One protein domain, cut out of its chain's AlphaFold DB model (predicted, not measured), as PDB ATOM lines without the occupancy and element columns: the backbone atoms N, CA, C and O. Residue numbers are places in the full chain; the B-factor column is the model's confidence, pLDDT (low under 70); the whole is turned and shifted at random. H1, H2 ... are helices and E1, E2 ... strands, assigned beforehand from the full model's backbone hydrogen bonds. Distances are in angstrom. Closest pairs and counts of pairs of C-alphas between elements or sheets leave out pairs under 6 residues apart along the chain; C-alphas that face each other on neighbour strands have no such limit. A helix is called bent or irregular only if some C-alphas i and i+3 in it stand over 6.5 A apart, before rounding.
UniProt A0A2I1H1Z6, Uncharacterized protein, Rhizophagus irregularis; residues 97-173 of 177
ATOM      1  N   GLN A  97     149.108 163.856 135.774       77.00
ATOM      2  CA  GLN A  97     150.265 164.550 136.347       77.00
ATOM      3  C   GLN A  97     151.090 165.317 135.307       77.00
ATOM      4  O   GLN A  97     151.657 166.347 135.650       77.00
ATOM      5  N   VAL A  98     151.114 164.872 134.044       77.19
ATOM      6  CA  VAL A  98     151.806 165.598 132.963       77.19
ATOM      7  C   VAL A  98     151.196 166.980 132.740       77.19
ATOM      8  O   VAL A  98     151.923 167.961 132.641       77.19
ATOM      9  N   GLU A  99     149.866 167.071 132.684       78.12
ATOM     10  CA  GLU A  99     149.158 168.337 132.459       78.12
ATOM     11  C   GLU A  99     149.401 169.302 133.623       78.12
ATOM     12  O   GLU A  99     149.753 170.459 133.404       78.12
ATOM     13  N   ASN A 100     149.318 168.799 134.858       84.56
ATOM     14  CA  ASN A 100     149.582 169.589 136.061       84.56
ATOM     15  C   ASN A 100     151.031 170.094 136.119       84.56
ATOM     16  O   ASN A 100     151.265 171.244 136.477       84.56
ATOM     17  N   ALA A 101     152.003 169.246 135.765       82.44
ATOM     18  CA  ALA A 101     153.416 169.614 135.748       82.44
ATOM     19  C   ALA A 101     153.704 170.715 134.715       82.44
ATOM     20  O   ALA A 101     154.428 171.664 135.010       82.44
ATOM     21  N   LEU A 102     153.100 170.620 133.526       80.75
ATOM     22  CA  LEU A 102     153.228 171.642 132.485       80.75
ATOM     23  C   LEU A 102     152.604 172.974 132.908       80.75
ATOM     24  O   LEU A 102     153.198 174.026 132.674       80.75
ATOM     25  N   GLU A 103     151.432 172.940 133.537       86.00
ATOM     26  CA  GLU A 103     150.776 174.157 134.014       86.00
ATOM     27  C   GLU A 103     151.565 174.815 135.153       86.00
ATOM     28  O   GLU A 103     151.775 176.027 135.144       86.00
ATOM     29  N   LEU A 104     152.100 174.014 136.081       88.19
ATOM     30  CA  LEU A 104     152.971 174.512 137.143       88.19
ATOM     31  C   LEU A 104     154.254 175.136 136.583       88.19
ATOM     32  O   LEU A 104     154.679 176.180 137.067       88.19
ATOM     33  N   ALA A 105     154.857 174.544 135.552       86.19
ATOM     34  CA  ALA A 105     156.043 175.112 134.917       86.19
ATOM     35  C   ALA A 105     155.777 176.491 134.307       86.19
ATOM     36  O   ALA A 105     156.549 177.418 134.535       86.19
ATOM     37  N   ARG A 106     154.659 176.642 133.587       85.56
ATOM     38  CA  ARG A 106     154.233 177.939 133.032       85.56
ATOM     39  C   ARG A 106     153.987 178.963 134.131       85.56
ATOM     40  O   ARG A 106     154.360 180.123 133.997       85.56
ATOM     41  N   TRP A 107     153.376 178.529 135.232       90.94
ATOM     42  CA  TRP A 107     153.162 179.393 136.384       90.94
ATOM     43  C   TRP A 107     154.490 179.834 137.017       90.94
ATOM     44  O   TRP A 107     154.655 181.020 137.283       90.94
ATOM     45  N   LEU A 108     155.459 178.929 137.190       90.69
ATOM     46  CA  LEU A 108     156.796 179.253 137.705       90.69
ATOM     47  C   LEU A 108     157.572 180.198 136.777       90.69
ATOM     48  O   LEU A 108     158.250 181.093 137.268       90.69
ATOM     49  N   GLU A 109     157.448 180.035 135.458       87.00
ATOM     50  CA  GLU A 109     158.073 180.921 134.465       87.00
ATOM     51  C   GLU A 109     157.559 182.365 134.564       87.00
ATOM     52  O   GLU A 109     158.307 183.310 134.330       87.00
ATOM     53  N   SER A 110     156.298 182.551 134.965       90.94
ATOM     54  CA  SER A 110     155.684 183.878 135.106       90.94
ATOM     55  C   SER A 110     156.089 184.647 136.373       90.94
ATOM     56  O   SER A 110     155.613 185.761 136.587       90.94
ATOM     57  N   ARG A 111     156.920 184.058 137.242       93.75
ATOM     58  CA  ARG A 111     157.212 184.592 138.576       93.75
ATOM     59  C   ARG A 111     158.582 185.251 138.671       93.75
ATOM     60  O   ARG A 111     159.608 184.616 138.451       93.75
ATOM     61  N   ASP A 112     158.599 186.486 139.164       93.75
ATOM     62  CA  ASP A 112     159.840 187.236 139.379       93.75
ATOM     63  C   ASP A 112     160.680 186.716 140.552       93.75
ATOM     64  O   ASP A 112     161.861 187.034 140.634       93.75
ATOM     65  N   ASP A 113     160.117 185.962 141.495       92.38
ATOM     66  CA  ASP A 113     160.836 185.398 142.647       92.38
ATOM     67  C   ASP A 113     161.449 184.014 142.378       92.38
ATOM     68  O   ASP A 113     162.149 183.471 143.237       92.38
ATOM     69  N   ILE A 114     161.259 183.477 141.171       92.44
ATOM     70  CA  ILE A 114     161.895 182.250 140.689       92.44
ATOM     71  C   ILE A 114     163.140 182.621 139.874       92.44
ATOM     72  O   ILE A 114     163.094 183.440 138.962       92.44
ATOM     73  N   LEU A 115     164.286 182.033 140.220       91.50
ATOM     74  CA  LEU A 115     165.561 182.259 139.527       91.50
ATOM     75  C   LEU A 115     165.702 181.389 138.277       91.50
ATOM     76  O   LEU A 115     166.278 181.817 137.280       91.50
ATOM     77  N   TRP A 116     165.236 180.147 138.366       88.62
ATOM     78  CA  TRP A 116     165.304 179.151 137.303       88.62
ATOM     79  C   TRP A 116     164.344 178.005 137.616       88.62
ATOM     80  O   TRP A 116     164.028 177.751 138.778       88.62
ATOM     81  N   PHE A 117     163.930 177.272 136.587       87.38
ATOM     82  CA  PHE A 117     163.249 175.992 136.740       87.38
ATOM     83  C   PHE A 117     163.730 174.997 135.681       87.38
ATOM     84  O   PHE A 117     164.274 175.370 134.643       87.38
ATOM     85  N   HIS A 118     163.546 173.715 135.962       82.25
ATOM     86  CA  HIS A 118     163.895 172.601 135.099       82.25
ATOM     87  C   HIS A 118     162.838 171.506 135.244       82.25
ATOM     88  O   HIS A 118     162.501 171.105 136.357       82.25
ATOM     89  N   ILE A 119     162.341 170.997 134.117       74.88
ATOM     90  CA  ILE A 119     161.492 169.804 134.070       74.88
ATOM     91  C   ILE A 119     162.341 168.655 133.540       74.88
ATOM     92  O   ILE A 119     162.972 168.773 132.485       74.88
ATOM     93  N   GLN A 120     162.356 167.534 134.258       66.44
ATOM     94  CA  GLN A 120     163.070 166.348 133.799       66.44
ATOM     95  C   GLN A 120     162.521 165.888 132.433       66.44
ATOM     96  O   GLN A 120     161.318 165.896 132.197       66.44
ATOM     97  N   ASP A 121     163.407 165.516 131.509       57.47
ATOM     98  CA  ASP A 121     163.084 165.091 130.133       57.47
ATOM     99  C   ASP A 121     162.552 166.188 129.182       57.47
ATOM    100  O   ASP A 121     162.293 165.913 128.006       57.47
ATOM    101  N   LEU A 122     162.493 167.452 129.617       54.06
ATOM    102  CA  LEU A 122     162.084 168.590 128.786       54.06
ATOM    103  C   LEU A 122     163.254 169.151 127.959       54.06
ATOM    104  O   LEU A 122     163.550 170.341 127.963       54.06
ATOM    105  N   ASN A 123     163.939 168.285 127.212       47.41
ATOM    106  CA  ASN A 123     164.807 168.749 126.134       47.41
ATOM    107  C   ASN A 123     163.891 169.077 124.946       47.41
ATOM    108  O   ASN A 123     163.288 168.161 124.380       47.41
ATOM    109  N   HIS A 124     163.759 170.352 124.567       46.28
ATOM    110  CA  HIS A 124     162.824 170.818 123.522       46.28
ATOM    111  C   HIS A 124     162.842 169.964 122.236       46.28
ATOM    112  O   HIS A 124     161.810 169.744 121.605       46.28
ATOM    113  N   ILE A 125     164.009 169.421 121.882       41.25
ATOM    114  CA  ILE A 125     164.238 168.585 120.693       41.25
ATOM    115  C   ILE A 125     163.673 167.154 120.850       41.25
ATOM    116  O   ILE A 125     163.253 166.540 119.867       41.25
ATOM    117  N   LEU A 126     163.650 166.604 122.069       41.50
ATOM    118  CA  LEU A 126     163.122 165.264 122.377       41.50
ATOM    119  C   LEU A 126     161.592 165.265 122.492       41.50
ATOM    120  O   LEU A 126     160.951 164.323 122.031       41.50
ATOM    121  N   ILE A 127     161.009 166.355 122.996       47.50
ATOM    122  CA  ILE A 127     159.554 166.567 123.127       47.50
ATOM    123  C   ILE A 127     158.830 166.421 121.790       47.50
ATOM    124  O   ILE A 127     157.759 165.824 121.735       47.50
ATOM    125  N   MET A 128     159.424 166.930 120.704       43.69
ATOM    126  CA  MET A 128     158.838 166.860 119.359       43.69
ATOM    127  C   MET A 128     158.822 165.436 118.782       43.69
ATOM    128  O   MET A 128     158.101 165.176 117.822       43.69
ATOM    129  N   LYS A 129     159.621 164.517 119.342       44.75
ATOM    130  CA  LYS A 129     159.738 163.119 118.895       44.75
ATOM    131  C   LYS A 129     159.037 162.126 119.824       44.75
ATOM    132  O   LYS A 129     158.923 160.955 119.464       44.75
ATOM    133  N   MET A 130     158.602 162.559 121.007       48.50
ATOM    134  CA  MET A 130     157.866 161.716 121.946       48.50
ATOM    135  C   MET A 130     156.361 161.739 121.638       48.50
ATOM    136  O   MET A 130     155.847 162.747 121.146       48.50
ATOM    137  N   PRO A 131     155.628 160.644 121.917       52.62
ATOM    138  CA  PRO A 131     154.171 160.666 121.880       52.62
ATOM    139  C   PRO A 131     153.646 161.800 122.767       52.62
ATOM    140  O   PRO A 131     154.180 162.035 123.854       52.62
ATOM    141  N   LYS A 132     152.604 162.506 122.310       53.12
ATOM    142  CA  LYS A 132     151.958 163.566 123.097       53.12
ATOM    143  C   LYS A 132     151.617 163.019 124.492       53.12
ATOM    144  O   LYS A 132     151.055 161.931 124.589       53.12
ATOM    145  N   ASN A 133     151.932 163.785 125.539       51.44
ATOM    146  CA  ASN A 133     151.625 163.496 126.950       51.44
ATOM    147  C   ASN A 133     152.545 162.487 127.665       51.44
ATOM    148  O   ASN A 133     152.134 161.897 128.660       51.44
ATOM    149  N   ILE A 134     153.788 162.301 127.211       54.44
ATOM    150  CA  ILE A 134     154.805 161.533 127.950       54.44
ATOM    151  C   ILE A 134     155.999 162.449 128.234       54.44
ATOM    152  O   ILE A 134     157.003 162.417 127.529       54.44
ATOM    153  N   TYR A 135     155.861 163.301 129.249       60.91
ATOM    154  CA  TYR A 135     156.930 164.176 129.740       60.91
ATOM    155  C   TYR A 135     157.251 163.837 131.192       60.91
ATOM    156  O   TYR A 135     156.407 163.273 131.897       60.91
ATOM    157  N   GLY A 136     158.467 164.169 131.635       62.66
ATOM    158  CA  GLY A 136     158.822 164.048 133.041       62.66
ATOM    159  C   GLY A 136     157.889 164.900 133.898       62.66
ATOM    160  O   GLY A 136     157.505 166.008 133.529       62.66
ATOM    161  N   MET A 137     157.478 164.331 135.025       73.62
ATOM    162  CA  MET A 137     156.520 164.936 135.956       73.62
ATOM    163  C   MET A 137     157.218 165.542 137.183       73.62
ATOM    164  O   MET A 137     156.548 166.044 138.081       73.62
ATOM    165  N   ASP A 138     158.553 165.489 137.210       80.88
ATOM    166  CA  ASP A 138     159.394 166.066 138.254       80.88
ATOM    167  C   ASP A 138     159.900 167.440 137.805       80.88
ATOM    168  O   ASP A 138     160.520 167.578 136.742       80.88
ATOM    169  N   LEU A 139     159.648 168.447 138.642       86.00
ATOM    170  CA  LEU A 139     160.154 169.802 138.470       86.00
ATOM    171  C   LEU A 139     161.174 170.122 139.556       86.00
ATOM    172  O   LEU A 139     161.033 169.729 140.712       86.00
ATOM    173  N   THR A 140     162.185 170.891 139.187       89.31
ATOM    174  CA  THR A 140     163.139 171.491 140.117       89.31
ATOM    175  C   THR A 140     163.206 172.976 139.824       89.31
ATOM    176  O   THR A 140     163.263 173.360 138.660       89.31
ATOM    177  N   PHE A 141     163.189 173.821 140.848       91.00
ATOM    178  CA  PHE A 141     163.275 175.265 140.674       91.00
ATOM    179  C   PHE A 141     164.077 175.907 141.801       91.00
ATOM    180  O   PHE A 141     164.147 175.375 142.909       91.00
ATOM    181  N   GLY A 142     164.690 177.048 141.496       91.50
ATOM    182  CA  GLY A 142     165.398 177.882 142.456       91.50
ATOM    183  C   GLY A 142     164.581 179.120 142.799       91.50
ATOM    184  O   GLY A 142     164.081 179.795 141.902       91.50
ATOM    185  N   VAL A 143     164.476 179.437 144.086       92.19
ATOM    186  CA  VAL A 143     163.854 180.673 144.584       92.19
ATOM    187  C   VAL A 143     164.911 181.745 144.838       92.19
ATOM    188  O   VAL A 143     166.052 181.427 145.176       92.19
ATOM    189  N   LYS A 144     164.552 183.023 144.682       92.75
ATOM    190  CA  LYS A 144     165.414 184.145 145.078       92.75
ATOM    191  C   LYS A 144     165.633 184.125 146.591       92.75
ATOM    192  O   LYS A 144     164.674 184.196 147.351       92.75
ATOM    193  N   GLY A 145     166.893 184.090 147.019       89.31
ATOM    194  CA  GLY A 145     167.266 184.086 148.433       89.31
ATOM    195  C   GLY A 145     168.318 183.030 148.750       89.31
ATOM    196  O   GLY A 145     169.060 182.599 147.868       89.31
ATOM    197  N   ASP A 146     168.389 182.648 150.021       88.62
ATOM    198  CA  ASP A 146     169.284 181.612 150.530       88.62
ATOM    199  C   ASP A 146     168.529 180.292 150.802       88.62
ATOM    200  O   ASP A 146     167.328 180.160 150.547       88.62
ATOM    201  N   ALA A 147     169.236 179.293 151.334       87.62
ATOM    202  CA  ALA A 147     168.642 178.001 151.682       87.62
ATOM    203  C   ALA A 147     167.506 178.115 152.723       87.62
ATOM    204  O   ALA A 147     166.580 177.304 152.693       87.62
ATOM    205  N   ASN A 148     167.528 179.134 153.592       90.62
ATOM    206  CA  ASN A 148     166.483 179.350 154.596       90.62
ATOM    207  C   ASN A 148     165.163 179.775 153.948       90.62
ATOM    208  O   ASN A 148     164.094 179.358 154.401       90.62
ATOM    209  N   VAL A 149     165.218 180.560 152.866       91.12
ATOM    210  CA  VAL A 149     164.026 180.904 152.072       91.12
ATOM    211  C   VAL A 149     163.407 179.647 151.455       91.12
ATOM    212  O   VAL A 149     162.192 179.468 151.524       91.12
ATOM    213  N   GLY A 150     164.233 178.741 150.918       89.69
ATOM    214  CA  GLY A 150     163.773 177.449 150.395       89.69
ATOM    215  C   GLY A 150     163.122 176.566 151.466       89.69
ATOM    216  O   GLY A 150     162.042 176.019 151.240       89.69
ATOM    217  N   ALA A 151     163.734 176.479 152.649       89.81
ATOM    218  CA  ALA A 151     163.183 175.736 153.783       89.81
ATOM    219  C   ALA A 151     161.843 176.326 154.254       89.81
ATOM    220  O   ALA A 151     160.858 175.603 154.382       89.81
ATOM    221  N   THR A 152     161.775 177.654 154.391       91.50
ATOM    222  CA  THR A 152     160.547 178.360 154.785       91.50
ATOM    223  C   THR A 152     159.428 178.128 153.773       91.50
ATOM    224  O   THR A 152     158.291 177.879 154.163       91.50
ATOM    225  N   LEU A 153     159.732 178.165 152.469       91.00
ATOM    226  CA  LEU A 153     158.744 177.855 151.437       91.00
ATOM    227  C   LEU A 153     158.141 176.467 151.665       91.00
ATOM    228  O   LEU A 153     156.918 176.350 151.695       91.00
ATOM    229  N   ILE A 154     158.969 175.438 151.867       91.06
ATOM    230  CA  ILE A 154     158.479 174.077 152.121       91.06
ATOM    231  C   ILE A 154     157.609 174.017 153.378       91.06
ATOM    232  O   ILE A 154     156.525 173.437 153.321       91.06
ATOM    233  N   ASP A 155     158.035 174.657 154.466       90.94
ATOM    234  CA  ASP A 155     157.308 174.654 155.741       90.94
ATOM    235  C   ASP A 155     155.937 175.348 155.653       90.94
ATOM    236  O   ASP A 155     155.021 175.030 156.412       90.94
ATOM    237  N   THR A 156     155.761 176.283 154.713       93.38
ATOM    238  CA  THR A 156     154.481 176.992 154.512       93.38
ATOM    239  C   THR A 156     153.460 176.217 153.673       93.38
ATOM    240  O   THR A 156     152.280 176.584 153.649       93.38
ATOM    241  N   LEU A 157     153.867 175.153 152.974       93.19
ATOM    242  CA  LEU A 157     152.971 174.404 152.092       93.19
ATOM    243  C   LEU A 157     152.011 173.525 152.904       93.19
ATOM    244  O   LEU A 157     152.418 172.623 153.626       93.19
ATOM    245  N   GLN A 158     150.707 173.739 152.725       92.19
ATOM    246  CA  GLN A 158     149.677 172.988 153.460       92.19
ATOM    247  C   GLN A 158     149.160 171.750 152.714       92.19
ATOM    248  O   GLN A 158     148.696 170.797 153.335       92.19
ATOM    249  N   LEU A 159     149.217 171.758 151.377       92.75
ATOM    250  CA  LEU A 159     148.720 170.662 150.534       92.75
ATOM    251  C   LEU A 159     149.832 169.692 150.102       92.75
ATOM    252  O   LEU A 159     149.575 168.518 149.829       92.75
ATOM    253  N   VAL A 160     151.064 170.189 150.008       91.56
ATOM    254  CA  VAL A 160     152.209 169.454 149.463       91.56
ATOM    255  C   VAL A 160     152.897 168.690 150.585       91.56
ATOM    256  O   VAL A 160     153.162 169.243 151.646       91.56
ATOM    257  N   SER A 161     153.183 167.406 150.371       89.81
ATOM    258  CA  SER A 161     153.843 166.591 151.397       89.81
ATOM    259  C   SER A 161     155.370 166.662 151.277       89.81
ATOM    260  O   SER A 161     155.909 166.465 150.188       89.81
ATOM    261  N   TYR A 162     156.067 166.867 152.396       90.19
ATOM    262  CA  TYR A 162     157.532 166.869 152.459       90.19
ATOM    263  C   TYR A 162     158.088 165.457 152.687       90.19
ATOM    264  O   TYR A 162     157.912 164.891 153.767       90.19
ATOM    265  N   LEU A 163     158.704 164.853 151.662       85.12
ATOM    266  CA  LEU A 163     159.286 163.503 151.739       85.12
ATOM    267  C   LEU A 163     160.093 163.114 150.492       85.12
ATOM    268  O   LEU A 163     159.781 163.507 149.372       85.12
ATOM    269  N   ALA A 164     161.077 162.233 150.684       84.62
ATOM    270  CA  ALA A 164     161.940 161.706 149.626       84.62
ATOM    271  C   ALA A 164     161.280 160.546 148.843       84.62
ATOM    272  O   ALA A 164     161.667 159.382 148.958       84.62
ATOM    273  N   TYR A 165     160.256 160.859 148.046       82.94
ATOM    274  CA  TYR A 165     159.595 159.935 147.114       82.94
ATOM    275  C   TYR A 165     159.160 160.692 145.853       82.94
ATOM    276  O   TYR A 165     158.945 161.897 145.905       82.94
ATOM    277  N   VAL A 166     158.992 159.989 144.732       83.69
ATOM    278  CA  VAL A 166     158.515 160.573 143.466       83.69
ATOM    279  C   VAL A 166     157.502 159.651 142.792       83.69
ATOM    280  O   VAL A 166     157.558 158.427 142.950       83.69
ATOM    281  N   GLY A 167     156.588 160.236 142.018       78.94
ATOM    282  CA  GLY A 167     155.543 159.504 141.300       78.94
ATOM    283  C   GLY A 167     154.416 158.980 142.183       78.94
ATOM    284  O   GLY A 167     153.932 157.876 141.951       78.94
ATOM    285  N   ASP A 168     154.030 159.751 143.202       84.12
ATOM    286  CA  ASP A 168     152.795 159.545 143.964       84.12
ATOM    287  C   ASP A 168     151.666 160.430 143.420       84.12
ATOM    288  O   ASP A 168     151.928 161.465 142.814       84.12
ATOM    289  N   GLU A 169     150.411 160.059 143.664       84.19
ATOM    290  CA  GLU A 169     149.230 160.840 143.281       84.19
ATOM    291  C   GLU A 169     149.192 162.204 143.983       84.19
ATOM    292  O   GLU A 169     148.652 163.172 143.443       84.19
ATOM    293  N   LYS A 170     149.800 162.290 145.169       87.00
ATOM    294  CA  LYS A 170     149.969 163.533 145.922       87.00
ATOM    295  C   LYS A 170     151.153 164.327 145.382       87.00
ATOM    296  O   LYS A 170     152.172 163.757 145.007       87.00
ATOM    297  N   THR A 171     151.042 165.654 145.410       89.75
ATOM    298  CA  THR A 171     152.193 166.528 145.135       89.75
ATOM    299  C   THR A 171     153.178 166.434 146.295       89.75
ATOM    300  O   THR A 171     152.784 166.536 147.461       89.75
ATOM    301  N   LEU A 172     154.450 166.221 145.966       90.88
ATOM    302  CA  LEU A 172     155.537 166.036 146.920       90.88
ATOM    303  C   LEU A 172     156.612 167.095 146.684       90.88
ATOM    304  O   LEU A 172     156.837 167.496 145.544       90.88
ATOM    305  N   VAL A 173     157.281 167.518 147.752       91.94
ATOM    306  CA  VAL A 173     158.408 168.453 147.683       91.94
ATOM    307  C   VAL A 173     159.560 167.963 148.550       91.94
ATOM    308  O   VAL A 173     159.358 167.289 149.562       91.94
TER     309      VAL A 173
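This is residues 97 to 173 of the 177 residues of an uncharacterized protein of Rhizophagus irregularis (UniProt A0A2I1H1Z6). Two antiparallel strands, E1 and E2, make a narrow ribbon with the longest helix, H1, running roughly lengthwise over one of its faces; the short helix H2 lies toward one end of the long axis and H3 toward the other. After H3 a long unnamed stretch, residues 157 to 173, loops out and folds back, so that its last residues pair with residues 161 to 162. The printed part has 77 residues, with three named helices and two named strands in the order H1, E1, H2, E2, H3; the sheet's order is E1, E2, and the class is mixed, helices and strands, with under half of the residues in named elements. The whole is only just compact, close to loose, with a radius of gyration of the C-alphas of 13.6 A, and it spans 40 by 27 by 17 A.

Begin with the sheet. Find C-alpha 114 at (161.895, 182.250, 140.689); from there E1, residues 114 to 119, runs 14.1 A from first to last C-alpha. E2, residues 139 to 143, covers 13.0 A. Then go back to C-alpha 97 at (150.265, 164.550, 136.347), where H1 begins; it holds residues 97 to 109 and measures 18.2 A. H2 is a helix of four residues, 124 to 127, and measures 5.4 A. H3, residues 147 to 156, measures 14.5 A and ends at C-alpha 156, which you find at (154.481, 176.992, 154.512). No helix is bent or irregular.

Start at the sheet, where E1 and E2 are antiparallel neighbours, with an angle of 170 degrees between their directions. Look at C-alphas 117 and 141, which face each other at 4.0 A, and at 119 and 139, which face each other at 4.6 A. Across this pair of strands, N 118 and O 140 are within hydrogen-bond range at 2.7 A, and so are N 115 and O 142 at 2.8 A. Moving outward to H1, you find 6 pairs of C-alphas within 8 A between it and E1; the closest are those of Leu 108 and Ile 114, 6.6 A apart. Between H1 and E2 there are 2 such pairs, the closest being the C-alphas of Ala 101 and Leu 139 at 7.3 A. H3 follows E2, and their closest C-alphas are those of Val 143 and Gly 150, 6.6 A apart. The three helices are apart from one another, and H3 is also apart from E1. The centre of H2 is the farthest of the element centres from the mean of the C-alphas, at 17.9 A, while that of E2 is the nearest, at 6.3 A. In H1 and H3 every O i to N i+4 pair is within hydrogen-bond range; H2 is too short for such a pair, and its one O i to N i+3 pair is not within range.

The two C-alphas farthest apart are those of Lys 129 and Asn 148, at 39.8 A. The printed part runs from residue 97 to residue 173 and has no cut; its first and last C-alphas are 14.5 A apart. The links from H1 to E1, from E1 to H2 and from E2 to H3 are tight, and the link from H2 to E2, with 11 residues, is long. After H3, residues 157 to 173 hold no named element; there, residues 161 to 162 pair in parallel with residues 172 to 173. The mean pLDDT of the printed part is 79.6. Look for low confidence, under 70, at residues 120 to 136, of which 124 to 127 belong to H2, with a mean pLDDT of 44.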